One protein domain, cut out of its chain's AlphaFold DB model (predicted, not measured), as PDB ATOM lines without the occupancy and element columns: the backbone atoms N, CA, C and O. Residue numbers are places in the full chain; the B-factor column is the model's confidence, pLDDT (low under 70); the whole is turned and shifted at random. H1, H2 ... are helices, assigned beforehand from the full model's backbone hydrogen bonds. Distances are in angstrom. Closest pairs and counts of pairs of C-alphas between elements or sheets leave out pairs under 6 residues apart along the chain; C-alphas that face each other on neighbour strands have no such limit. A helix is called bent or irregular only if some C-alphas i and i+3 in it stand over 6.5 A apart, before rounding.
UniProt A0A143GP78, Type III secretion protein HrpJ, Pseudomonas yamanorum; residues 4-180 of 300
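This is residues 4 to 180 of the 300 residues of the protein "Type III secretion protein HrpJ" of Pseudomonas yamanorum (UniProt A0A143GP78). Two lobes of helices stand end to end along the longest axis, joined by the second arm of one sharply bent helix, H5. In the first lobe H1, H4 and the first arm H5a lie side by side, with H2 crossing H4 and H5a and the short H3 packing there too; in the second, the hairpin H6 and H7 is crossed by the hairpin H8 and H9. The class is all helix: 177 residues are printed, with nine named helices, H1 to H9 in order, and no named strand. The whole is compact, with a radius of gyration of the C-alphas of 16.6 A, and elongated in outline, spanning 54 by 30 by 27 A.

Look first at H5, residues 69 to 101, the longest helix, assigned as one helix by its hydrogen bonds but bent: C-alphas 85 and 88 are 8.5 A apart. Its arms are H5a, residues 69 to 85, 25.0 A long, and H5b, residues 88 to 101, 19.9 A long and irregular, with C-alphas 95 and 98 7.5 A apart. Find C-alpha 4 at (-11.311, -18.947, 20.888), where H1, residues 4 to 13, begins; then come H2, residues 21 to 33, H3, residues 38 to 44, and H4, residues 49 to 65, 24.3 A long. After H5 come H6, residues 107 to 123, 22.4 A, H7, residues 127 to 138, H8, residues 143 to 159, 24.4 A, and H9, residues 167 to 178, ending at C-alpha 178, (-1.073, 1.481, 48.951).

Taken whole, H5 is the hub, touching 6 other helices; its arms are about perpendicular, at 85 degrees. H5a and H4 form a hairpin at a shallow tilt of 20 degrees, closest at the C-alphas of Ala 72 and Ala 60, 4.5 A. H1 touches H4 at 19 degrees, opposite ways, closest at the C-alphas of Leu 6 and Val 54, 6.0 A. H2 touches H4 about perpendicular, at 79 degrees, C-alphas 25 and 55 being closest at 5.8 A. H3 and H5a only just touch, with 3 pairs of C-alphas within 8 A, the closest those of Val 38 and Leu 82, 6.1 A. H5b touches H8 at a steep tilt of 59 degrees, closest at the C-alphas of Thr 96 and Ala 153, 5.1 A. H6 and H7 form a hairpin at 14 degrees, with C-alphas 120 and 130 closest at 4.9 A. H8 and H9 form another at 22 degrees, with C-alphas 158 and 167 closest at 5.8 A. Among the pairs that are apart are H4 and H6. Every O i to N i+4 pair is within hydrogen-bond range in H1, H3, H4, H7, H8 and H9; the counts are 8 of 9 in H2, 12 of 13 in H5a, 8 of 10 in H5b and 11 of 13 in H6.

The C-alphas of Val 67 and Gly 179, 54.3 A apart, are the two farthest apart. The printed part has no cut and no long link. Its mean pLDDT is 95.2, and no printed residue is under 70.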
ATOM      1  N   GLU A   4     -11.908 -20.248  21.204       83.12
ATOM      2  CA  GLU A   4     -11.311 -18.947  20.888       83.12
ATOM      3  C   GLU A   4     -10.908 -18.188  22.159       83.12
ATOM      4  O   GLU A   4      -9.844 -17.571  22.217       83.12
ATOM      5  N   GLN A   5     -11.723 -18.292  23.215       91.44
ATOM      6  CA  GLN A   5     -11.421 -17.683  24.511       91.44
ATOM      7  C   GLN A   5     -10.219 -18.359  25.185       91.44
ATOM      8  O   GLN A   5      -9.420 -17.681  25.827       91.44
ATOM      9  N   LEU A   6     -10.041 -19.673  25.007       93.50
ATOM     10  CA  LEU A   6      -8.875 -20.398  25.526       93.50
ATOM     11  C   LEU A   6      -7.581 -19.973  24.821       93.50
ATOM     12  O   LEU A   6      -6.562 -19.783  25.485       93.50
ATOM     13  N   ALA A   7      -7.621 -19.768  23.502       94.19
ATOM     14  CA  ALA A   7      -6.481 -19.236  22.757       94.19
ATOM     15  C   ALA A   7      -6.104 -17.826  23.233       94.19
ATOM     16  O   ALA A   7      -4.938 -17.565  23.525       94.19
ATOM     17  N   GLN A   8      -7.095 -16.946  23.404       95.69
ATOM     18  CA  GLN A   8      -6.865 -15.596  23.914       95.69
ATOM     19  C   GLN A   8      -6.271 -15.602  25.331       95.69
ATOM     20  O   GLN A   8      -5.316 -14.875  25.602       95.69
ATOM     21  N   LEU A   9      -6.796 -16.440  26.232       96.38
ATOM     22  CA  LEU A   9      -6.265 -16.576  27.592       96.38
ATOM     23  C   LEU A   9      -4.835 -17.111  27.598       96.38
ATOM     24  O   LEU A   9      -4.013 -16.645  28.385       96.38
ATOM     25  N   TYR A  10      -4.512 -18.066  26.725       97.31
ATOM     26  CA  TYR A  10      -3.151 -18.577  26.609       97.31
ATOM     27  C   TYR A  10      -2.167 -17.469  26.199       97.31
ATOM     28  O   TYR A  10      -1.116 -17.322  26.823       97.31
ATOM     29  N   GLU A  11      -2.536 -16.640  25.219       95.88
ATOM     30  CA  GLU A  11      -1.732 -15.488  24.790       95.88
ATOM     31  C   GLU A  11      -1.578 -14.434  25.899       95.88
ATOM     32  O   GLU A  11      -0.479 -13.915  26.124       95.88
ATOM     33  N   GLN A  12      -2.647 -14.154  26.653       96.56
ATOM     34  CA  GLN A  12      -2.612 -13.244  27.805       96.56
ATOM     35  C   GLN A  12      -1.689 -13.752  28.915       96.56
ATOM     36  O   GLN A  12      -0.879 -12.995  29.460       96.56
ATOM     37  N   LEU A  13      -1.761 -15.049  29.226       96.56
ATOM     38  CA  LEU A  13      -0.854 -15.684  30.176       96.56
ATOM     39  C   LEU A  13       0.597 -15.640  29.670       96.56
ATOM     40  O   LEU A  13       1.513 -15.512  30.491       96.56
ATOM     41  N   GLY A  14       0.791 -15.721  28.347       93.94
ATOM     42  CA  GLY A  14       2.085 -15.834  27.672       93.94
ATOM     43  C   GLY A  14       2.772 -17.156  28.005       93.94
ATOM     44  O   GLY A  14       2.402 -17.799  28.979       93.94
ATOM     45  N   HIS A  15       3.784 -17.578  27.246       94.12
ATOM     46  CA  HIS A  15       4.662 -18.699  27.609       94.12
ATOM     47  C   HIS A  15       6.122 -18.229  27.528       94.12
ATOM     48  O   HIS A  15       6.490 -17.701  26.484       94.12
ATOM     49  N   PRO A  16       6.973 -18.428  28.557       91.62
ATOM     50  CA  PRO A  16       8.364 -17.953  28.537       91.62
ATOM     51  C   PRO A  16       9.152 -18.453  27.317       91.62
ATOM     52  O   PRO A  16       9.721 -17.673  26.572       91.62
ATOM     53  N   ALA A  17       9.056 -19.750  27.009       92.31
ATOM     54  CA  ALA A  17       9.635 -20.332  25.790       92.31
ATOM     55  C   ALA A  17       8.921 -19.949  24.469       92.31
ATOM     56  O   ALA A  17       9.175 -20.576  23.447       92.31
ATOM     57  N   GLN A  18       7.971 -19.006  24.498       89.94
ATOM     58  CA  GLN A  18       7.165 -18.548  23.353       89.94
ATOM     59  C   GLN A  18       6.476 -19.680  22.570       89.94
ATOM     60  O   GLN A  18       6.177 -19.567  21.383       89.94
ATOM     61  N   ALA A  19       6.212 -20.802  23.240       93.75
ATOM     62  CA  ALA A  19       5.554 -21.943  22.633       93.75
ATOM     63  C   ALA A  19       4.068 -21.644  22.418       93.75
ATOM     64  O   ALA A  19       3.382 -21.189  23.334       93.75
ATOM     65  N   THR A  20       3.562 -21.954  21.226       95.94
ATOM     66  CA  THR A  20       2.147 -21.767  20.885       95.94
ATOM     67  C   THR A  20       1.253 -22.756  21.633       95.94
ATOM     68  O   THR A  20       1.670 -23.874  21.962       95.94
ATOM     69  N   LEU A  21      -0.018 -22.385  21.831       96.44
ATOM     70  CA  LEU A  21      -1.025 -23.269  22.428       96.44
ATOM     71  C   LEU A  21      -1.121 -24.610  21.684       96.44
ATOM     72  O   LEU A  21      -1.194 -25.659  22.318       96.44
ATOM     73  N   ALA A  22      -1.070 -24.601  20.349       95.38
ATOM     74  CA  ALA A  22      -1.152 -25.816  19.539       95.38
ATOM     75  C   ALA A  22       0.024 -26.774  19.791       95.38
ATOM     76  O   ALA A  22      -0.182 -27.984  19.929       95.38
ATOM     77  N   THR A  23       1.249 -26.242  19.892       96.38
ATOM     78  CA  THR A  23       2.447 -27.040  20.187       96.38
ATOM     79  C   THR A  23       2.352 -27.674  21.572       96.38
ATOM     80  O   THR A  23       2.539 -28.884  21.704       96.38
ATOM     81  N   ILE A  24       2.001 -26.893  22.598       97.06
ATOM     82  CA  ILE A  24       1.898 -27.416  23.968       97.06
ATOM     83  C   ILE A  24       0.719 -28.389  24.111       97.06
ATOM     84  O   ILE A  24       0.874 -29.437  24.734       97.06
ATOM     85  N   ALA A  25      -0.424 -28.123  23.471       96.56
ATOM     86  CA  ALA A  25      -1.566 -29.039  23.458       96.56
ATOM     87  C   ALA A  25      -1.200 -30.402  22.850       96.56
ATOM     88  O   ALA A  25      -1.587 -31.441  23.386       96.56
ATOM     89  N   ARG A  26      -0.409 -30.431  21.766       95.69
ATOM     90  CA  ARG A  26       0.102 -31.688  21.195       95.69
ATOM     91  C   ARG A  26       0.990 -32.441  22.191       95.69
ATOM     92  O   ARG A  26       0.814 -33.647  22.349       95.69
ATOM     93  N   SER A  27       1.892 -31.754  22.891       95.06
ATOM     94  CA  SER A  27       2.728 -32.373  23.931       95.06
ATOM     95  C   SER A  27       1.894 -32.938  25.085       95.06
ATOM     96  O   SER A  27       2.122 -34.068  25.513       95.06
ATOM     97  N   VAL A  28       0.882 -32.197  25.549       95.88
ATOM     98  CA  VAL A  28      -0.052 -32.638  26.601       95.88
ATOM     99  C   VAL A  28      -0.813 -33.897  26.183       95.88
ATOM    100  O   VAL A  28      -0.917 -34.825  26.980       95.88
ATOM    101  N   ARG A  29      -1.291 -33.977  24.934       95.31
ATOM    102  CA  ARG A  29      -1.979 -35.168  24.402       95.31
ATOM    103  C   ARG A  29      -1.131 -36.430  24.481       95.31
ATOM    104  O   ARG A  29      -1.619 -37.460  24.930       95.31
ATOM    105  N   VAL A  30       0.137 -36.340  24.079       94.06
ATOM    106  CA  VAL A  30       1.080 -37.467  24.176       94.06
ATOM    107  C   VAL A  30       1.264 -37.878  25.634       94.06
ATOM    108  O   VAL A  30       1.229 -39.066  25.946       94.06
ATOM    109  N   GLN A  31       1.411 -36.904  26.534       94.31
ATOM    110  CA  GLN A  31       1.587 -37.179  27.957       94.31
ATOM    111  C   GLN A  31       0.347 -37.833  28.575       94.31
ATOM    112  O   GLN A  31       0.508 -38.781  29.331       94.31
ATOM    113  N   LEU A  32      -0.876 -37.424  28.214       94.12
ATOM    114  CA  LEU A  32      -2.118 -38.024  28.730       94.12
ATOM    115  C   LEU A  32      -2.190 -39.546  28.519       94.12
ATOM    116  O   LEU A  32      -2.709 -40.248  29.384       94.12
ATOM    117  N   LEU A  33      -1.625 -40.067  27.423       90.44
ATOM    118  CA  LEU A  33      -1.615 -41.504  27.122       90.44
ATOM    119  C   LEU A  33      -0.783 -42.328  28.112       90.44
ATOM    120  O   LEU A  33      -1.060 -43.508  28.305       90.44
ATOM    121  N   VAL A  34       0.213 -41.714  28.755       91.56
ATOM    122  CA  VAL A  34       1.093 -42.377  29.731       91.56
ATOM    123  C   VAL A  34       0.726 -42.050  31.180       91.56
ATOM    124  O   VAL A  34       1.498 -42.346  32.087       91.56
ATOM    125  N   SER A  35      -0.465 -41.481  31.414       80.00
ATOM    126  CA  SER A  35      -1.005 -41.165  32.750       80.00
ATOM    127  C   SER A  35      -0.020 -40.380  33.635       80.00
ATOM    128  O   SER A  35       0.395 -40.854  34.693       80.00
ATOM    129  N   PRO A  36       0.372 -39.170  33.217       79.19
ATOM    130  CA  PRO A  36       1.458 -38.435  33.832       79.19
ATOM    131  C   PRO A  36       0.965 -37.770  35.128       79.19
ATOM    132  O   PRO A  36      -0.238 -37.578  35.348       79.19
ATOM    133  N   SER A  37       1.896 -37.404  36.007       90.81
ATOM    134  CA  SER A  37       1.558 -36.674  37.229       90.81
ATOM    135  C   SER A  37       1.186 -35.214  36.929       90.81
ATOM    136  O   SER A  37       1.462 -34.684  35.850       90.81
ATOM    137  N   VAL A  38       0.571 -34.534  37.903       93.06
ATOM    138  CA  VAL A  38       0.225 -33.106  37.777       93.06
ATOM    139  C   VAL A  38       1.479 -32.248  37.580       93.06
ATOM    140  O   VAL A  38       1.460 -31.304  36.794       93.06
ATOM    141  N   GLU A  39       2.587 -32.602  38.232       94.31
ATOM    142  CA  GLU A  39       3.888 -31.942  38.080       94.31
ATOM    143  C   GLU A  39       4.354 -31.971  36.632       94.31
ATOM    144  O   GLU A  39       4.819 -30.957  36.119       94.31
ATOM    145  N   LYS A  40       4.152 -33.095  35.933       93.75
ATOM    146  CA  LYS A  40       4.580 -33.190  34.543       93.75
ATOM    147  C   LYS A  40       3.814 -32.235  33.634       93.75
ATOM    148  O   LYS A  40       4.404 -31.659  32.721       93.75
ATOM    149  N   PHE A  41       2.520 -32.032  33.892       93.56
ATOM    150  CA  PHE A  41       1.728 -31.031  33.175       93.56
ATOM    151  C   PHE A  41       2.194 -29.608  33.477       93.56
ATOM    152  O   PHE A  41       2.248 -28.781  32.566       93.56
ATOM    153  N   LEU A  42       2.565 -29.317  34.724       96.00
ATOM    154  CA  LEU A  42       3.134 -28.020  35.081       96.00
ATOM    155  C   LEU A  42       4.446 -27.780  34.332       96.00
ATOM    156  O   LEU A  42       4.570 -26.751  33.679       96.00
ATOM    157  N   GLU A  43       5.372 -28.739  34.326       94.56
ATOM    158  CA  GLU A  43       6.659 -28.610  33.627       94.56
ATOM    159  C   GLU A  43       6.486 -28.237  32.148       94.56
ATOM    160  O   GLU A  43       7.042 -27.241  31.684       94.56
ATOM    161  N   ILE A  44       5.677 -29.001  31.404       93.31
ATOM    162  CA  ILE A  44       5.483 -28.779  29.959       93.31
ATOM    163  C   ILE A  44       4.694 -27.508  29.646       93.31
ATOM    164  O   ILE A  44       4.709 -27.045  28.510       93.31
ATOM    165  N   THR A  45       4.003 -26.946  30.637       95.00
ATOM    166  CA  THR A  45       3.298 -25.666  30.524       95.00
ATOM    167  C   THR A  45       4.050 -24.542  31.230       95.00
ATOM    168  O   THR A  45       3.456 -23.517  31.557       95.00
ATOM    169  N   GLY A  46       5.359 -24.687  31.456       94.12
ATOM    170  CA  GLY A  46       6.217 -23.625  31.987       94.12
ATOM    171  C   GLY A  46       5.958 -23.289  33.457       94.12
ATOM    172  O   GLY A  46       6.046 -22.124  33.838       94.12
ATOM    173  N   ASN A  47       5.623 -24.301  34.258       96.25
ATOM    174  CA  ASN A  47       5.363 -24.255  35.697       96.25
ATOM    175  C   ASN A  47       4.264 -23.264  36.117       96.25
ATOM    176  O   ASN A  47       4.342 -22.647  37.179       96.25
ATOM    177  N   ASP A  48       3.219 -23.128  35.299       97.81
ATOM    178  CA  ASP A  48       2.086 -22.245  35.579       97.81
ATOM    179  C   ASP A  48       0.761 -23.023  35.629       97.81
ATOM    180  O   ASP A  48       0.289 -23.486  34.586       97.81
ATOM    181  N   PRO A  49       0.113 -23.138  36.804       98.12
ATOM    182  CA  PRO A  49      -1.165 -23.829  36.931       98.12
ATOM    183  C   PRO A  49      -2.280 -23.261  36.048       98.12
ATOM    184  O   PRO A  49      -3.063 -24.034  35.502       98.12
ATOM    185  N   ALA A  50      -2.357 -21.938  35.862       98.25
ATOM    186  CA  ALA A  50      -3.382 -21.338  35.009       98.25
ATOM    187  C   ALA A  50      -3.139 -21.679  33.533       98.25
ATOM    188  O   ALA A  50      -4.082 -21.975  32.800       98.25
ATOM    189  N   ARG A  51      -1.871 -21.725  33.104       98.12
ATOM    190  CA  ARG A  51      -1.520 -22.157  31.744       98.12
ATOM    191  C   ARG A  51      -1.808 -23.642  31.540       98.12
ATOM    192  O   ARG A  51      -2.435 -23.995  30.546       98.12
ATOM    193  N   ALA A  52      -1.414 -24.495  32.489       98.06
ATOM    194  CA  ALA A  52      -1.735 -25.924  32.476       98.06
ATOM    195  C   ALA A  52      -3.244 -26.158  32.336       98.06
ATOM    196  O   ALA A  52      -3.679 -26.963  31.513       98.06
ATOM    197  N   TYR A  53      -4.038 -25.397  33.092       98.25
ATOM    198  CA  TYR A  53      -5.492 -25.441  33.048       98.25
ATOM    199  C   TYR A  53      -6.049 -25.078  31.666       98.25
ATOM    200  O   TYR A  53      -6.823 -25.848  31.101       98.25
ATOM    201  N   VAL A  54      -5.622 -23.946  31.093       98.19
ATOM    202  CA  VAL A  54      -6.072 -23.496  29.763       98.19
ATOM    203  C   VAL A  54      -5.718 -24.515  28.679       98.19
ATOM    204  O   VAL A  54      -6.558 -24.835  27.839       98.19
ATOM    205  N   VAL A  55      -4.507 -25.083  28.711       97.94
ATOM    206  CA  VAL A  55      -4.101 -26.098  27.729       97.94
ATOM    207  C   VAL A  55      -4.924 -27.379  27.876       97.94
ATOM    208  O   VAL A  55      -5.371 -27.934  26.874       97.94
ATOM    209  N   LEU A  56      -5.153 -27.863  29.098       97.62
ATOM    210  CA  LEU A  56      -5.955 -29.069  29.316       97.62
ATOM    211  C   LEU A  56      -7.428 -28.862  28.920       97.62
ATOM    212  O   LEU A  56      -8.018 -29.759  28.317       97.62
ATOM    213  N   GLN A  57      -8.000 -27.681  29.180       97.88
ATOM    214  CA  GLN A  57      -9.326 -27.296  28.678       97.88
ATOM    215  C   GLN A  57      -9.370 -27.318  27.146       97.88
ATOM    216  O   GLN A  57     -10.310 -27.855  26.562       97.88
ATOM    217  N   GLN A  58      -8.328 -26.798  26.490       97.00
ATOM    218  CA  GLN A  58      -8.222 -26.808  25.031       97.00
ATOM    219  C   GLN A  58      -8.170 -28.235  24.478       97.00
ATOM    220  O   GLN A  58      -8.851 -28.544  23.502       97.00
ATOM    221  N   VAL A  59      -7.378 -29.113  25.098       96.88
ATOM    222  CA  VAL A  59      -7.279 -30.523  24.694       96.88
ATOM    223  C   VAL A  59      -8.621 -31.234  24.866       96.88
ATOM    224  O   VAL A  59      -9.051 -31.922  23.944       96.88
ATOM    225  N   ALA A  60      -9.313 -31.031  25.992       96.62
ATOM    226  CA  ALA A  60     -10.634 -31.615  26.221       96.62
ATOM    227  C   ALA A  60     -11.659 -31.146  25.173       96.62
ATOM    228  O   ALA A  60     -12.333 -31.977  24.567       96.62
ATOM    229  N   ALA A  61     -11.720 -29.837  24.901       95.06
ATOM    230  CA  ALA A  61     -12.647 -29.261  23.928       95.06
ATOM    231  C   ALA A  61     -12.391 -29.766  22.498       95.06
ATOM    232  O   ALA A  61     -13.331 -30.105  21.780       95.06
ATOM    233  N   GLN A  62     -11.123 -29.860  22.087       94.25
ATOM    234  CA  GLN A  62     -10.770 -30.405  20.774       94.25
ATOM    235  C   GLN A  62     -11.081 -31.904  20.675       94.25
ATOM    236  O   GLN A  62     -11.617 -32.348  19.665       94.25
ATOM    237  N   ALA A  63     -10.788 -32.680  21.721       94.69
ATOM    238  CA  ALA A  63     -11.095 -34.105  21.747       94.69
ATOM    239  C   ALA A  63     -12.608 -34.378  21.688       94.69
ATOM    240  O   ALA A  63     -13.020 -35.300  20.988       94.69
ATOM    241  N   ASP A  64     -13.436 -33.571  22.359       94.00
ATOM    242  CA  ASP A  64     -14.897 -33.668  22.246       94.00
ATOM    243  C   ASP A  64     -15.371 -33.336  20.816       94.00
ATOM    244  O   ASP A  64     -16.177 -34.078  20.253       94.00
ATOM    245  N   GLY A  65     -14.832 -32.278  20.194       92.38
ATOM    246  CA  GLY A  65     -15.161 -31.900  18.811       92.38
ATOM    247  C   GLY A  65     -14.737 -32.936  17.760       92.38
ATOM    248  O   GLY A  65     -15.406 -33.099  16.745       92.38
ATOM    249  N   GLU A  66     -13.656 -33.673  18.022       93.81
ATOM    250  CA  GLU A  66     -13.160 -34.773  17.182       93.81
ATOM    251  C   GLU A  66     -13.757 -36.145  17.558       93.81
ATOM    252  O   GLU A  66     -13.352 -37.168  17.005       93.81
ATOM    253  N   VAL A  67     -14.705 -36.197  18.504       94.06
ATOM    254  CA  VAL A  67     -15.366 -37.430  18.981       94.06
ATOM    255  C   VAL A  67     -14.372 -38.457  19.571       94.06
ATOM    256  O   VAL A  67     -14.590 -39.669  19.576       94.06
ATOM    257  N   ARG A  68     -13.263 -37.980  20.145       93.94
ATOM    258  CA  ARG A  68     -12.239 -38.792  20.824       93.94
ATOM    259  C   ARG A  68     -12.546 -38.937  22.312       93.94
ATOM    260  O   ARG A  68     -11.875 -38.362  23.171       93.94
ATOM    261  N   SER A  69     -13.556 -39.744  22.626       92.44
ATOM    262  CA  SER A  69     -14.112 -39.877  23.984       92.44
ATOM    263  C   SER A  69     -13.078 -40.207  25.072       92.44
ATOM    264  O   SER A  69     -13.125 -39.629  26.160       92.44
ATOM    265  N   ASN A  70     -12.120 -41.095  24.786       94.06
ATOM    266  CA  ASN A  70     -11.087 -41.479  25.751       94.06
ATOM    267  C   ASN A  70     -10.097 -40.335  26.034       94.06
ATOM    268  O   ASN A  70      -9.770 -40.074  27.188       94.06
ATOM    269  N   GLU A  71      -9.661 -39.616  24.998       94.69
ATOM    270  CA  GLU A  71      -8.755 -38.468  25.137       94.69
ATOM    271  C   GLU A  71      -9.419 -37.351  25.956       94.69
ATOM    272  O   GLU A  71      -8.828 -36.835  26.908       94.69
ATOM    273  N   ALA A  72     -10.687 -37.051  25.661       95.88
ATOM    274  CA  ALA A  72     -11.458 -36.060  26.400       95.88
ATOM    275  C   ALA A  72     -11.657 -36.458  27.874       95.88
ATOM    276  O   ALA A  72     -11.567 -35.616  28.769       95.88
ATOM    277  N   LYS A  73     -11.891 -37.750  28.154       95.88
ATOM    278  CA  LYS A  73     -11.975 -38.276  29.525       95.88
ATOM    279  C   LYS A  73     -10.659 -38.081  30.284       95.88
ATOM    280  O   LYS A  73     -10.687 -37.520  31.376       95.88
ATOM    281  N   LEU A  74      -9.525 -38.478  29.704       96.38
ATOM    282  CA  LEU A  74      -8.209 -38.324  30.335       96.38
ATOM    283  C   LEU A  74      -7.886 -36.850  30.620       96.38
ATOM    284  O   LEU A  74      -7.418 -36.520  31.710       96.38
ATOM    285  N   ALA A  75      -8.176 -35.951  29.673       96.50
ATOM    286  CA  ALA A  75      -7.973 -34.515  29.858       96.50
ATOM    287  C   ALA A  75      -8.832 -33.957  31.008       96.50
ATOM    288  O   ALA A  75      -8.327 -33.211  31.848       96.50
ATOM    289  N   ARG A  76     -10.106 -34.365  31.103       96.38
ATOM    290  CA  ARG A  76     -11.000 -33.987  32.212       96.38
ATOM    291  C   ARG A  76     -10.524 -34.523  33.563       96.38
ATOM    292  O   ARG A  76     -10.549 -33.792  34.547       96.38
ATOM    293  N   GLU A  77     -10.043 -35.762  33.628       96.25
ATOM    294  CA  GLU A  77      -9.473 -36.323  34.861       96.25
ATOM    295  C   GLU A  77      -8.208 -35.571  35.305       96.25
ATOM    296  O   GLU A  77      -8.024 -35.306  36.497       96.25
ATOM    297  N   ALA A  78      -7.349 -35.183  34.359       96.94
ATOM    298  CA  ALA A  78      -6.180 -34.354  34.638       96.94
ATOM    299  C   ALA A  78      -6.568 -32.947  35.128       96.94
ATOM    300  O   ALA A  78      -5.962 -32.459  36.082       96.94
ATOM    301  N   LEU A  79      -7.603 -32.327  34.542       97.31
ATOM    302  CA  LEU A  79      -8.157 -31.049  35.011       97.31
ATOM    303  C   LEU A  79      -8.616 -31.137  36.466       97.31
ATOM    304  O   LEU A  79      -8.206 -30.309  37.273       97.31
ATOM    305  N   VAL A  80      -9.382 -32.172  36.821       97.56
ATOM    306  CA  VAL A  80      -9.846 -32.379  38.203       97.56
ATOM    307  C   VAL A  80      -8.659 -32.488  39.165       97.56
ATOM    308  O   VAL A  80      -8.643 -31.834  40.206       97.56
ATOM    309  N   LYS A  81      -7.621 -33.260  38.814       97.38
ATOM    310  CA  LYS A  81      -6.401 -33.385  39.635       97.38
ATOM    311  C   LYS A  81      -5.652 -32.061  39.790       97.38
ATOM    312  O   LYS A  81      -5.178 -31.755  40.883       97.38
ATOM    313  N   LEU A  82      -5.552 -31.280  38.715       98.00
ATOM    314  CA  LEU A  82      -4.913 -29.969  38.732       98.00
ATOM    315  C   LEU A  82      -5.694 -28.988  39.622       98.00
ATOM    316  O   LEU A  82      -5.104 -28.344  40.489       98.00
ATOM    317  N   GLU A  83      -7.015 -28.909  39.459       97.75
ATOM    318  CA  GLU A  83      -7.888 -28.029  40.243       97.75
ATOM    319  C   GLU A  83      -7.883 -28.389  41.730       97.75
ATOM    320  O   GLU A  83      -7.783 -27.493  42.567       97.75
ATOM    321  N   MET A  84      -7.906 -29.680  42.083       97.25
ATOM    322  CA  MET A  84      -7.825 -30.114  43.486       97.25
ATOM    323  C   MET A  84      -6.608 -29.533  44.216       97.25
ATOM    324  O   MET A  84      -6.685 -29.266  45.413       97.25
ATOM    325  N   ARG A  85      -5.492 -29.322  43.509       96.56
ATOM    326  CA  ARG A  85      -4.251 -28.812  44.104       96.56
ATOM    327  C   ARG A  85      -4.037 -27.313  43.917       96.56
ATOM    328  O   ARG A  85      -3.424 -26.690  44.779       96.56
ATOM    329  N   PHE A  86      -4.503 -26.745  42.807       98.06
ATOM    330  CA  PHE A  86      -4.121 -25.394  42.385       98.06
ATOM    331  C   PHE A  86      -5.294 -24.474  42.052       98.06
ATOM    332  O   PHE A  86      -5.077 -23.424  41.453       98.06
ATOM    333  N   LYS A  87      -6.534 -24.821  42.422       98.00
ATOM    334  CA  LYS A  87      -7.717 -23.995  42.122       98.00
ATOM    335  C   LYS A  87      -7.527 -22.497  42.431       98.00
ATOM    336  O   LYS A  87      -7.809 -21.699  41.538       98.00
ATOM    337  N   PRO A  88      -7.004 -22.084  43.602       98.25
ATOM    338  CA  PRO A  88      -6.764 -20.666  43.877       98.25
ATOM    339  C   PRO A  88      -5.757 -20.016  42.913       98.25
ATOM    340  O   PRO A  88      -5.983 -18.911  42.432       98.25
ATOM    341  N   GLN A  89      -4.660 -20.701  42.578       98.62
ATOM    342  CA  GLN A  89      -3.638 -20.199  41.653       98.62
ATOM    343  C   GLN A  89      -4.159 -20.133  40.215       98.62
ATOM    344  O   GLN A  89      -3.902 -19.153  39.525       98.62
ATOM    345  N   ILE A  90      -4.925 -21.136  39.773       98.62
ATOM    346  CA  ILE A  90      -5.593 -21.124  38.466       98.62
ATOM    347  C   ILE A  90      -6.485 -19.888  38.376       98.62
ATOM    348  O   ILE A  90      -6.344 -19.098  37.447       98.62
ATOM    349  N   GLN A  91      -7.345 -19.677  39.375       98.50
ATOM    350  CA  GLN A  91      -8.256 -18.539  39.397       98.50
ATOM    351  C   GLN A  91      -7.504 -17.200  39.401       98.50
ATOM    352  O   GLN A  91      -7.823 -16.324  38.602       98.50
ATOM    353  N   ALA A  92      -6.465 -17.062  40.231       98.56
ATOM    354  CA  ALA A  92      -5.615 -15.872  40.251       98.56
ATOM    355  C   ALA A  92      -4.969 -15.607  38.885       98.56
ATOM    356  O   ALA A  92      -4.940 -14.470  38.416       98.56
ATOM    357  N   GLY A  93      -4.456 -16.648  38.227       98.19
ATOM    358  CA  GLY A  93      -3.821 -16.508  36.925       98.19
ATOM    359  C   GLY A  93      -4.802 -16.055  35.853       98.19
ATOM    360  O   GLY A  93      -4.482 -15.143  35.099       98.19
ATOM    361  N   LEU A  94      -6.011 -16.621  35.834       98.12
ATOM    362  CA  LEU A  94      -7.073 -16.217  34.909       98.12
ATOM    363  C   LEU A  94      -7.540 -14.777  35.160       98.12
ATOM    364  O   LEU A  94      -7.667 -14.007  34.212       98.12
ATOM    365  N   ASN A  95      -7.739 -14.394  36.423       98.25
ATOM    366  CA  ASN A  95      -8.230 -13.061  36.783       98.25
ATOM    367  C   ASN A  95      -7.216 -11.948  36.468       98.25
ATOM    368  O   ASN A  95      -7.601 -10.818  36.182       98.25
ATOM    369  N   THR A  96      -5.919 -12.259  36.516       97.69
ATOM    370  CA  THR A  96      -4.841 -11.268  36.367       97.69
ATOM    371  C   THR A  96      -4.208 -11.245  34.974       97.69
ATOM    372  O   THR A  96      -3.492 -10.294  34.656       97.69
ATOM    373  N   ALA A  97      -4.471 -12.249  34.126       97.25
ATOM    374  CA  ALA A  97      -3.798 -12.433  32.837       97.25
ATOM    375  C   ALA A  97      -3.865 -11.188  31.940       97.25
ATOM    376  O   ALA A  97      -2.836 -10.732  31.442       97.25
ATOM    377  N   LEU A  98      -5.058 -10.605  31.784       95.38
ATOM    378  CA  LEU A  98      -5.261  -9.424  30.945       95.38
ATOM    379  C   LEU A  98      -4.505  -8.197  31.475       95.38
ATOM    380  O   LEU A  98      -3.872  -7.487  30.700       95.38
ATOM    381  N   ALA A  99      -4.528  -7.958  32.789       93.31
ATOM    382  CA  ALA A  99      -3.828  -6.826  33.396       93.31
ATOM    383  C   ALA A  99      -2.308  -6.926  33.238       93.31
ATOM    384  O   ALA A  99      -1.638  -5.927  32.964       93.31
ATOM    385  N   LEU A 100      -1.768  -8.135  33.407       95.31
ATOM    386  CA  LEU A 100      -0.344  -8.392  33.227       95.31
ATOM    387  C   LEU A 100       0.061  -8.248  31.755       95.31
ATOM    388  O   LEU A 100       1.088  -7.633  31.487       95.31
ATOM    389  N   GLN A 101      -0.761  -8.728  30.814       96.12
ATOM    390  CA  GLN A 101      -0.553  -8.513  29.376       96.12
ATOM    391  C   GLN A 101      -0.564  -7.031  29.003       96.12
ATOM    392  O   GLN A 101       0.365  -6.561  28.360       96.12
ATOM    393  N   ALA A 102      -1.566  -6.274  29.453       93.88
ATOM    394  CA  ALA A 102      -1.688  -4.852  29.137       93.88
ATOM    395  C   ALA A 102      -0.513  -4.000  29.652       93.88
ATOM    396  O   ALA A 102      -0.368  -2.844  29.262       93.88
ATOM    397  N   SER A 103       0.300  -4.551  30.554       89.94
ATOM    398  CA  SER A 103       1.412  -3.843  31.177       89.94
ATOM    399  C   SER A 103       2.787  -4.253  30.646       89.94
ATOM    400  O   SER A 103       3.756  -3.536  30.892       89.94
ATOM    401  N   SER A 104       2.901  -5.401  29.971       90.75
ATOM    402  CA  SER A 104       4.150  -5.867  29.371       90.75
ATOM    403  C   SER A 104       3.893  -6.948  28.323       90.75
ATOM    404  O   SER A 104       3.220  -7.943  28.598       90.75
ATOM    405  N   ASP A 105       4.516  -6.800  27.156       91.75
ATOM    406  CA  ASP A 105       4.509  -7.834  26.120       91.75
ATOM    407  C   ASP A 105       5.435  -9.014  26.467       91.75
ATOM    408  O   ASP A 105       5.232 -10.125  25.965       91.75
ATOM    409  N   ASP A 106       6.397  -8.828  27.382       94.62
ATOM    410  CA  ASP A 106       7.367  -9.859  27.756       94.62
ATOM    411  C   ASP A 106       6.695 -11.022  28.518       94.62
ATOM    412  O   ASP A 106       6.222 -10.855  29.651       94.62
ATOM    413  N   PRO A 107       6.639 -12.239  27.940       95.19
ATOM    414  CA  PRO A 107       6.060 -13.395  28.615       95.19
ATOM    415  C   PRO A 107       6.869 -13.851  29.841       95.19
ATOM    416  O   PRO A 107       6.285 -14.467  30.738       95.19
ATOM    417  N   HIS A 108       8.174 -13.558  29.918       95.69
ATOM    418  CA  HIS A 108       8.989 -13.884  31.089       95.69
ATOM    419  C   HIS A 108       8.593 -13.026  32.288       95.69
ATOM    420  O   HIS A 108       8.267 -13.579  33.342       95.69
ATOM    421  N   LEU A 109       8.539 -11.702  32.123       94.38
ATOM    422  CA  LEU A 109       8.095 -10.801  33.184       94.38
ATOM    423  C   LEU A 109       6.669 -11.125  33.648       94.38
ATOM    424  O   LEU A 109       6.418 -11.221  34.851       94.38
ATOM    425  N   ARG A 110       5.740 -11.385  32.715       95.38
ATOM    426  CA  ARG A 110       4.363 -11.793  33.053       95.38
ATOM    427  C   ARG A 110       4.325 -13.057  33.915       95.38
ATOM    428  O   ARG A 110       3.620 -13.085  34.925       95.38
ATOM    429  N   GLN A 111       5.102 -14.082  33.556       96.50
ATOM    430  CA  GLN A 111       5.225 -15.306  34.353       96.50
ATOM    431  C   GLN A 111       5.839 -15.034  35.729       96.50
ATOM    432  O   GLN A 111       5.369 -15.583  36.729       96.50
ATOM    433  N   ALA A 112       6.884 -14.211  35.793       96.44
ATOM    434  CA  ALA A 112       7.585 -13.913  37.033       96.44
ATOM    435  C   ALA A 112       6.668 -13.177  38.021       96.44
ATOM    436  O   ALA A 112       6.495 -13.631  39.152       96.44
ATOM    437  N   VAL A 113       5.980 -12.120  37.574       96.94
ATOM    438  CA  VAL A 113       5.018 -11.370  38.402       96.94
ATOM    439  C   VAL A 113       3.876 -12.270  38.875       96.94
ATOM    440  O   VAL A 113       3.494 -12.228  40.044       96.94
ATOM    441  N   ARG A 114       3.355 -13.139  38.004       97.56
ATOM    442  CA  ARG A 114       2.296 -14.084  38.373       97.56
ATOM    443  C   ARG A 114       2.770 -15.137  39.378       97.56
ATOM    444  O   ARG A 114       2.046 -15.450  40.318       97.56
ATOM    445  N   SER A 115       4.011 -15.606  39.259       97.38
ATOM    446  CA  SER A 115       4.643 -16.485  40.258       97.38
ATOM    447  C   SER A 115       4.753 -15.796  41.623       97.38
ATOM    448  O   SER A 115       4.417 -16.398  42.647       97.38
ATOM    449  N   VAL A 116       5.135 -14.513  41.643       97.88
ATOM    450  CA  VAL A 116       5.131 -13.692  42.866       97.88
ATOM    451  C   VAL A 116       3.719 -13.582  43.443       97.88
ATOM    452  O   VAL A 116       3.542 -13.755  44.651       97.88
ATOM    453  N   TYR A 117       2.704 -13.358  42.604       98.38
ATOM    454  CA  TYR A 117       1.305 -13.291  43.029       98.38
ATOM    455  C   TYR A 117       0.844 -14.610  43.672       98.38
ATOM    456  O   TYR A 117       0.315 -14.614  44.783       98.38
ATOM    457  N   TYR A 118       1.111 -15.757  43.041       98.44
ATOM    458  CA  TYR A 118       0.758 -17.071  43.594       98.44
ATOM    459  C   TYR A 118       1.424 -17.334  44.952       98.44
ATOM    460  O   TYR A 118       0.779 -17.817  45.890       98.44
ATOM    461  N   ALA A 119       2.712 -17.018  45.082       97.69
ATOM    462  CA  ALA A 119       3.450 -17.254  46.316       97.69
ATOM    463  C   ALA A 119       2.991 -16.315  47.444       97.69
ATOM    464  O   ALA A 119       2.727 -16.764  48.560       97.69
ATOM    465  N   SER A 120       2.871 -15.019  47.161       97.31
ATOM    466  CA  SER A 120       2.670 -13.994  48.191       97.31
ATOM    467  C   SER A 120       1.206 -13.682  48.493       97.31
ATOM    468  O   SER A 120       0.872 -13.488  49.660       97.31
ATOM    469  N   VAL A 121       0.323 -13.689  47.488       97.69
ATOM    470  CA  VAL A 121      -1.111 -13.396  47.650       97.69
ATOM    471  C   VAL A 121      -1.881 -14.667  47.944       97.69
ATOM    472  O   VAL A 121      -2.547 -14.754  48.967       97.69
ATOM    473  N   VAL A 122      -1.772 -15.669  47.073       97.75
ATOM    474  CA  VAL A 122      -2.611 -16.872  47.169       97.75
ATOM    475  C   VAL A 122      -2.152 -17.768  48.320       97.75
ATOM    476  O   VAL A 122      -2.961 -18.182  49.152       97.75
ATOM    477  N   THR A 123      -0.844 -18.034  48.396       96.56
ATOM    478  CA  THR A 123      -0.286 -19.010  49.343       96.56
ATOM    479  C   THR A 123       0.014 -18.389  50.707       96.56
ATOM    480  O   THR A 123      -0.506 -18.851  51.719       96.56
ATOM    481  N   ARG A 124       0.865 -17.354  50.759       95.56
ATOM    482  CA  ARG A 124       1.328 -16.762  52.027       95.56
ATOM    483  C   ARG A 124       0.404 -15.684  52.581       95.56
ATOM    484  O   ARG A 124       0.406 -15.486  53.790       95.56
ATOM    485  N   GLN A 125      -0.354 -15.003  51.721       95.31
ATOM    486  CA  GLN A 125      -1.213 -13.867  52.081       95.31
ATOM    487  C   GLN A 125      -0.445 -12.802  52.890       95.31
ATOM    488  O   GLN A 125      -0.947 -12.284  53.883       95.31
ATOM    489  N   SER A 126       0.794 -12.506  52.479       94.81
ATOM    490  CA  SER A 126       1.728 -11.637  53.209       94.81
ATOM    491  C   SER A 126       2.250 -10.513  52.321       94.81
ATOM    492  O   SER A 126       2.883 -10.754  51.287       94.81
ATOM    493  N   LEU A 127       2.021  -9.276  52.769       95.44
ATOM    494  CA  LEU A 127       2.523  -8.079  52.104       95.44
ATOM    495  C   LEU A 127       4.053  -8.002  52.172       95.44
ATOM    496  O   LEU A 127       4.684  -7.671  51.177       95.44
ATOM    497  N   ALA A 128       4.666  -8.372  53.299       95.75
ATOM    498  CA  ALA A 128       6.122  -8.417  53.414       95.75
ATOM    499  C   ALA A 128       6.740  -9.383  52.391       95.75
ATOM    500  O   ALA A 128       7.636  -8.993  51.647       95.75
ATOM    501  N   THR A 129       6.203 -10.606  52.270       96.31
ATOM    502  CA  THR A 129       6.675 -11.577  51.265       96.31
ATOM    503  C   THR A 129       6.489 -11.061  49.836       96.31
ATOM    504  O   THR A 129       7.366 -11.252  48.994       96.31
ATOM    505  N   MET A 130       5.372 -10.387  49.553       96.81
ATOM    506  CA  MET A 130       5.126  -9.758  48.253       96.81
ATOM    507  C   MET A 130       6.186  -8.703  47.932       96.81
ATOM    508  O   MET A 130       6.779  -8.736  46.859       96.81
ATOM    509  N   LEU A 131       6.445  -7.786  48.862       96.50
ATOM    510  CA  LEU A 131       7.396  -6.693  48.677       96.50
ATOM    511  C   LEU A 131       8.833  -7.196  48.534       96.50
ATOM    512  O   LEU A 131       9.553  -6.711  47.668       96.50
ATOM    513  N   GLN A 132       9.232  -8.201  49.321       96.06
ATOM    514  CA  GLN A 132      10.536  -8.855  49.175       96.06
ATOM    515  C   GLN A 132      10.714  -9.445  47.774       96.06
ATOM    516  O   GLN A 132      11.746  -9.241  47.136       96.06
ATOM    517  N   ALA A 133       9.702 -10.160  47.284       96.31
ATOM    518  CA  ALA A 133       9.751 -10.785  45.972       96.31
ATOM    519  C   ALA A 133       9.739  -9.750  44.835       96.31
ATOM    520  O   ALA A 133      10.464  -9.916  43.858       96.31
ATOM    521  N   LEU A 134       8.976  -8.661  44.972       96.00
ATOM    522  CA  LEU A 134       8.987  -7.554  44.012       96.00
ATOM    523  C   LEU A 134      10.337  -6.832  43.980       96.00
ATOM    524  O   LEU A 134      10.834  -6.564  42.894       96.00
ATOM    525  N   LEU A 135      10.955  -6.582  45.137       95.25
ATOM    526  CA  LEU A 135      12.315  -6.040  45.221       95.25
ATOM    527  C   LEU A 135      13.335  -6.936  44.515       95.25
ATOM    528  O   LEU A 135      14.209  -6.435  43.824       95.25
ATOM    529  N   GLY A 136      13.211  -8.258  44.648       94.81
ATOM    530  CA  GLY A 136      14.112  -9.193  43.967       94.81
ATOM    531  C   GLY A 136      13.889  -9.242  42.455       94.81
ATOM    532  O   GLY A 136      14.838  -9.436  41.706       94.81
ATOM    533  N   LEU A 137      12.642  -9.062  42.009       95.25
ATOM    534  CA  LEU A 137      12.275  -9.133  40.595       95.25
ATOM    535  C   LEU A 137      12.569  -7.834  39.830       95.25
ATOM    536  O   LEU A 137      13.010  -7.896  38.689       95.25
ATOM    537  N   PHE A 138      12.305  -6.679  40.440       93.06
ATOM    538  CA  PHE A 138      12.437  -5.360  39.807       93.06
ATOM    539  C   PHE A 138      13.682  -4.589  40.269       93.06
ATOM    540  O   PHE A 138      14.008  -3.542  39.714       93.06
ATOM    541  N   GLY A 139      14.378  -5.066  41.303       90.69
ATOM    542  CA  GLY A 139      15.444  -4.303  41.939       90.69
ATOM    543  C   GLY A 139      14.921  -3.014  42.576       90.69
ATOM    544  O   GLY A 139      13.752  -2.899  42.955       90.69
ATOM    545  N   GLY A 140      15.816  -2.036  42.717       84.81
ATOM    546  CA  GLY A 140      15.481  -0.749  43.317       84.81
ATOM    547  C   GLY A 140      14.845   0.259  42.371       84.81
ATOM    548  O   GLY A 140      13.895   0.935  42.757       84.81
ATOM    549  N   GLU A 141      15.360   0.349  41.147       86.06
ATOM    550  CA  GLU A 141      14.975   1.387  40.184       86.06
ATOM    551  C   GLU A 141      13.548   1.166  39.649       86.06
ATOM    552  O   GLU A 141      12.762   2.109  39.572       86.06
ATOM    553  N   ASP A 142      13.153  -0.091  39.406       90.81
ATOM    554  CA  ASP A 142      11.842  -0.424  38.831       90.81
ATOM    555  C   ASP A 142      10.803  -0.890  39.867       90.81
ATOM    556  O   ASP A 142       9.689  -1.297  39.516       90.81
ATOM    557  N   LEU A 143      11.107  -0.797  41.170       90.94
ATOM    558  CA  LEU A 143      10.189  -1.234  42.232       90.94
ATOM    559  C   LEU A 143       8.808  -0.573  42.104       90.94
ATOM    560  O   LEU A 143       7.779  -1.229  42.282       90.94
ATOM    561  N   GLY A 144       8.769   0.718  41.760       91.25
ATOM    562  CA  GLY A 144       7.520   1.459  41.568       91.25
ATOM    563  C   GLY A 144       6.623   0.854  40.481       91.25
ATOM    564  O   GLY A 144       5.400   0.794  40.651       91.25
ATOM    565  N   GLN A 145       7.219   0.343  39.398       91.69
ATOM    566  CA  GLN A 145       6.499  -0.371  38.344       91.69
ATOM    567  C   GLN A 145       5.927  -1.689  38.879       91.69
ATOM    568  O   GLN A 145       4.734  -1.953  38.702       91.69
ATOM    569  N   GLY A 146       6.733  -2.468  39.606       93.31
ATOM    570  CA  GLY A 146       6.300  -3.713  40.243       93.31
ATOM    571  C   GLY A 146       5.130  -3.521  41.214       93.31
ATOM    572  O   GLY A 146       4.149  -4.269  41.173       93.31
ATOM    573  N   LEU A 147       5.167  -2.467  42.036       94.00
ATOM    574  CA  LEU A 147       4.067  -2.114  42.940       94.00
ATOM    575  C   LEU A 147       2.790  -1.759  42.167       94.00
ATOM    576  O   LEU A 147       1.702  -2.214  42.525       94.00
ATOM    577  N   LYS A 148       2.900  -0.973  41.088       93.56
ATOM    578  CA  LYS A 148       1.754  -0.604  40.240       93.56
ATOM    579  C   LYS A 148       1.105  -1.837  39.604       93.56
ATOM    580  O   LYS A 148      -0.119  -1.964  39.654       93.56
ATOM    581  N   LEU A 149       1.920  -2.745  39.066       94.62
ATOM    582  CA  LEU A 149       1.481  -4.020  38.496       94.62
ATOM    583  C   LEU A 149       0.720  -4.863  39.518       94.62
ATOM    584  O   LEU A 149      -0.394  -5.311  39.258       94.62
ATOM    585  N   MET A 150       1.292  -5.018  40.709       96.31
ATOM    586  CA  MET A 150       0.705  -5.829  41.769       96.31
ATOM    587  C   MET A 150      -0.613  -5.241  42.295       96.31
ATOM    588  O   MET A 150      -1.581  -5.975  42.493       96.31
ATOM    589  N   ARG A 151      -0.707  -3.908  42.445       96.06
ATOM    590  CA  ARG A 151      -1.971  -3.230  42.797       96.06
ATOM    591  C   ARG A 151      -3.052  -3.472  41.745       96.06
ATOM    592  O   ARG A 151      -4.209  -3.675  42.109       96.06
ATOM    593  N   ARG A 152      -2.691  -3.440  40.458       96.56
ATOM    594  CA  ARG A 152      -3.637  -3.700  39.368       96.56
ATOM    595  C   ARG A 152      -4.095  -5.159  39.360       96.56
ATOM    596  O   ARG A 152      -5.293  -5.395  39.280       96.56
ATOM    597  N   ALA A 153      -3.173  -6.107  39.517       97.12
ATOM    598  CA  ALA A 153      -3.493  -7.530  39.605       97.12
ATOM    599  C   ALA A 153      -4.454  -7.833  40.772       97.12
ATOM    600  O   ALA A 153      -5.463  -8.500  40.574       97.12
ATOM    601  N   LEU A 154      -4.201  -7.270  41.961       97.50
ATOM    602  CA  LEU A 154      -5.109  -7.383  43.109       97.50
ATOM    603  C   LEU A 154      -6.496  -6.803  42.807       97.50
ATOM    604  O   LEU A 154      -7.501  -7.415  43.153       97.50
ATOM    605  N   ALA A 155      -6.561  -5.626  42.180       97.56
ATOM    606  CA  ALA A 155      -7.833  -4.992  41.839       97.56
ATOM    607  C   ALA A 155      -8.662  -5.845  40.866       97.56
ATOM    608  O   ALA A 155      -9.865  -5.996  41.073       97.56
ATOM    609  N   ASP A 156      -8.022  -6.436  39.857       97.75
ATOM    610  CA  ASP A 156      -8.705  -7.272  38.865       97.75
ATOM    611  C   ASP A 156      -9.146  -8.619  39.464       97.75
ATOM    612  O   ASP A 156     -10.247  -9.086  39.181       97.75
ATOM    613  N   ASP A 157      -8.367  -9.198  40.383       98.19
ATOM    614  CA  ASP A 157      -8.760 -10.399  41.134       98.19
ATOM    615  C   ASP A 157      -9.926 -10.141  42.104       98.19
ATOM    616  O   ASP A 157     -10.814 -10.979  42.252       98.19
ATOM    617  N   ILE A 158      -9.983  -8.956  42.724       97.94
ATOM    618  CA  ILE A 158     -11.126  -8.529  43.552       97.94
ATOM    619  C   ILE A 158     -12.387  -8.343  42.704       97.94
ATOM    620  O   ILE A 158     -13.478  -8.693  43.152       97.94
ATOM    621  N   ALA A 159     -12.246  -7.753  41.514       97.56
ATOM    622  CA  ALA A 159     -13.359  -7.439  40.622       97.56
ATOM    623  C   ALA A 159     -13.886  -8.659  39.849       97.56
ATOM    624  O   ALA A 159     -14.968  -8.592  39.263       97.56
ATOM    625  N   ALA A 160     -13.134  -9.760  39.825       96.88
ATOM    626  CA  ALA A 160     -13.535 -10.980  39.150       96.88
ATOM    627  C   ALA A 160     -14.787 -11.605  39.783       96.88
ATOM    628  O   ALA A 160     -14.984 -11.570  40.996       96.88
ATOM    629  N   LEU A 161     -15.604 -12.260  38.949       94.88
ATOM    630  CA  LEU A 161     -16.803 -12.981  39.395       94.88
ATOM    631  C   LEU A 161     -16.477 -14.034  40.465       94.88
ATOM    632  O   LEU A 161     -17.236 -14.218  41.416       94.88
ATOM    633  N   THR A 162     -15.334 -14.700  40.302       96.06
ATOM    634  CA  THR A 162     -14.798 -15.665  41.261       96.06
ATOM    635  C   THR A 162     -13.389 -15.223  41.653       96.06
ATOM    636  O   THR A 162     -12.436 -15.509  40.926       96.06
ATOM    637  N   PRO A 163     -13.226 -14.510  42.777       97.25
ATOM    638  CA  PRO A 163     -11.910 -14.141  43.292       97.25
ATOM    639  C   PRO A 163     -11.077 -15.370  43.672       97.25
ATOM    640  O   PRO A 163     -11.619 -16.407  44.066       97.25
ATOM    641  N   SER A 164      -9.749 -15.263  43.581       97.81
ATOM    642  CA  SER A 164      -8.837 -16.384  43.862       97.81
ATOM    643  C   SER A 164      -8.837 -16.848  45.323       97.81
ATOM    644  O   SER A 164      -8.653 -18.034  45.610       97.81
ATOM    645  N   ILE A 165      -9.064 -15.914  46.246       97.69
ATOM    646  CA  ILE A 165      -9.225 -16.115  47.690       97.69
ATOM    647  C   ILE A 165     -10.327 -15.175  48.204       97.69
ATOM    648  O   ILE A 165     -10.876 -14.374  47.453       97.69
ATOM    649  N   ALA A 166     -10.647 -15.232  49.501       97.56
ATOM    650  CA  ALA A 166     -11.651 -14.352  50.099       97.56
ATOM    651  C   ALA A 166     -11.375 -12.863  49.803       97.56
ATOM    652  O   ALA A 166     -10.311 -12.352  50.163       97.56
ATOM    653  N   SER A 167     -12.353 -12.152  49.227       96.25
ATOM    654  CA  SER A 167     -12.196 -10.758  48.785       96.25
ATOM    655  C   SER A 167     -11.696  -9.840  49.896       96.25
ATOM    656  O   SER A 167     -10.809  -9.031  49.658       96.25
ATOM    657  N   ALA A 168     -12.178 -10.013  51.132       96.69
ATOM    658  CA  ALA A 168     -11.712  -9.235  52.282       96.69
ATOM    659  C   ALA A 168     -10.181  -9.294  52.457       96.69
ATOM    660  O   ALA A 168      -9.560  -8.270  52.721       96.69
ATOM    661  N   LYS A 169      -9.559 -10.460  52.231       96.62
ATOM    662  CA  LYS A 169      -8.099 -10.619  52.308       96.62
ATOM    663  C   LYS A 169      -7.380  -9.903  51.166       96.62
ATOM    664  O   LYS A 169      -6.373  -9.243  51.408       96.62
ATOM    665  N   LEU A 170      -7.904  -9.997  49.942       98.06
ATOM    666  CA  LEU A 170      -7.369  -9.259  48.794       98.06
ATOM    667  C   LEU A 170      -7.451  -7.742  49.023       98.06
ATOM    668  O   LEU A 170      -6.483  -7.027  48.768       98.06
ATOM    669  N   LEU A 171      -8.572  -7.255  49.565       97.25
ATOM    670  CA  LEU A 171      -8.755  -5.855  49.947       97.25
ATOM    671  C   LEU A 171      -7.743  -5.420  51.014       97.25
ATOM    672  O   LEU A 171      -7.131  -4.366  50.857       97.25
ATOM    673  N   THR A 172      -7.514  -6.226  52.058       96.00
ATOM    674  CA  THR A 172      -6.482  -5.944  53.070       96.00
ATOM    675  C   THR A 172      -5.097  -5.807  52.438       96.00
ATOM    676  O   THR A 172      -4.398  -4.834  52.720       96.00
ATOM    677  N   LEU A 173      -4.714  -6.726  51.543       97.12
ATOM    678  CA  LEU A 173      -3.433  -6.656  50.834       97.12
ATOM    679  C   LEU A 173      -3.341  -5.413  49.941       97.12
ATOM    680  O   LEU A 173      -2.322  -4.728  49.960       97.12
ATOM    681  N   LEU A 174      -4.401  -5.081  49.200       96.94
ATOM    682  CA  LEU A 174      -4.429  -3.908  48.326       96.94
ATOM    683  C   LEU A 174      -4.317  -2.595  49.112       96.94
ATOM    684  O   LEU A 174      -3.572  -1.702  48.708       96.94
ATOM    685  N   VAL A 175      -5.040  -2.468  50.228       95.56
ATOM    686  CA  VAL A 175      -4.963  -1.292  51.109       95.56
ATOM    687  C   VAL A 175      -3.574  -1.187  51.733       95.56
ATOM    688  O   VAL A 175      -2.972  -0.115  51.686       95.56
ATOM    689  N   GLY A 176      -3.029  -2.293  52.245       94.50
ATOM    690  CA  GLY A 176      -1.677  -2.328  52.796       94.50
ATOM    691  C   GLY A 176      -0.617  -1.931  51.768       94.50
ATOM    692  O   GLY A 176       0.234  -1.096  52.053       94.50
ATOM    693  N   LEU A 177      -0.721  -2.447  50.540       95.19
ATOM    694  CA  LEU A 177       0.196  -2.143  49.441       95.19
ATOM    695  C   LEU A 177       0.166  -0.663  49.025       95.19
ATOM    696  O   LEU A 177       1.191  -0.125  48.618       95.19
ATOM    697  N   ARG A 178      -0.982   0.019  49.145       90.06
ATOM    698  CA  ARG A 178      -1.073   1.481  48.951       90.06
ATOM    699  C   ARG A 178      -0.355   2.258  50.059       90.06
ATOM    700  O   ARG A 178       0.169   3.330  49.800       90.06
ATOM    701  N   GLY A 179      -0.278   1.712  51.272       85.94
ATOM    702  CA  GLY A 179       0.495   2.293  52.376       85.94
ATOM    703  C   GLY A 179       2.016   2.138  52.237       85.94
ATOM    704  O   GLY A 179       2.758   2.671  53.057       85.94
ATOM    705  N   CYS A 180       2.489   1.421  51.215       89.75
ATOM    706  CA  CYS A 180       3.899   1.086  51.022       89.75
ATOM    707  C   CYS A 180       4.634   1.986  50.015       89.75
ATOM    708  O   CYS A 180       5.759   1.675  49.629       89.75
TER     709      CYS A 180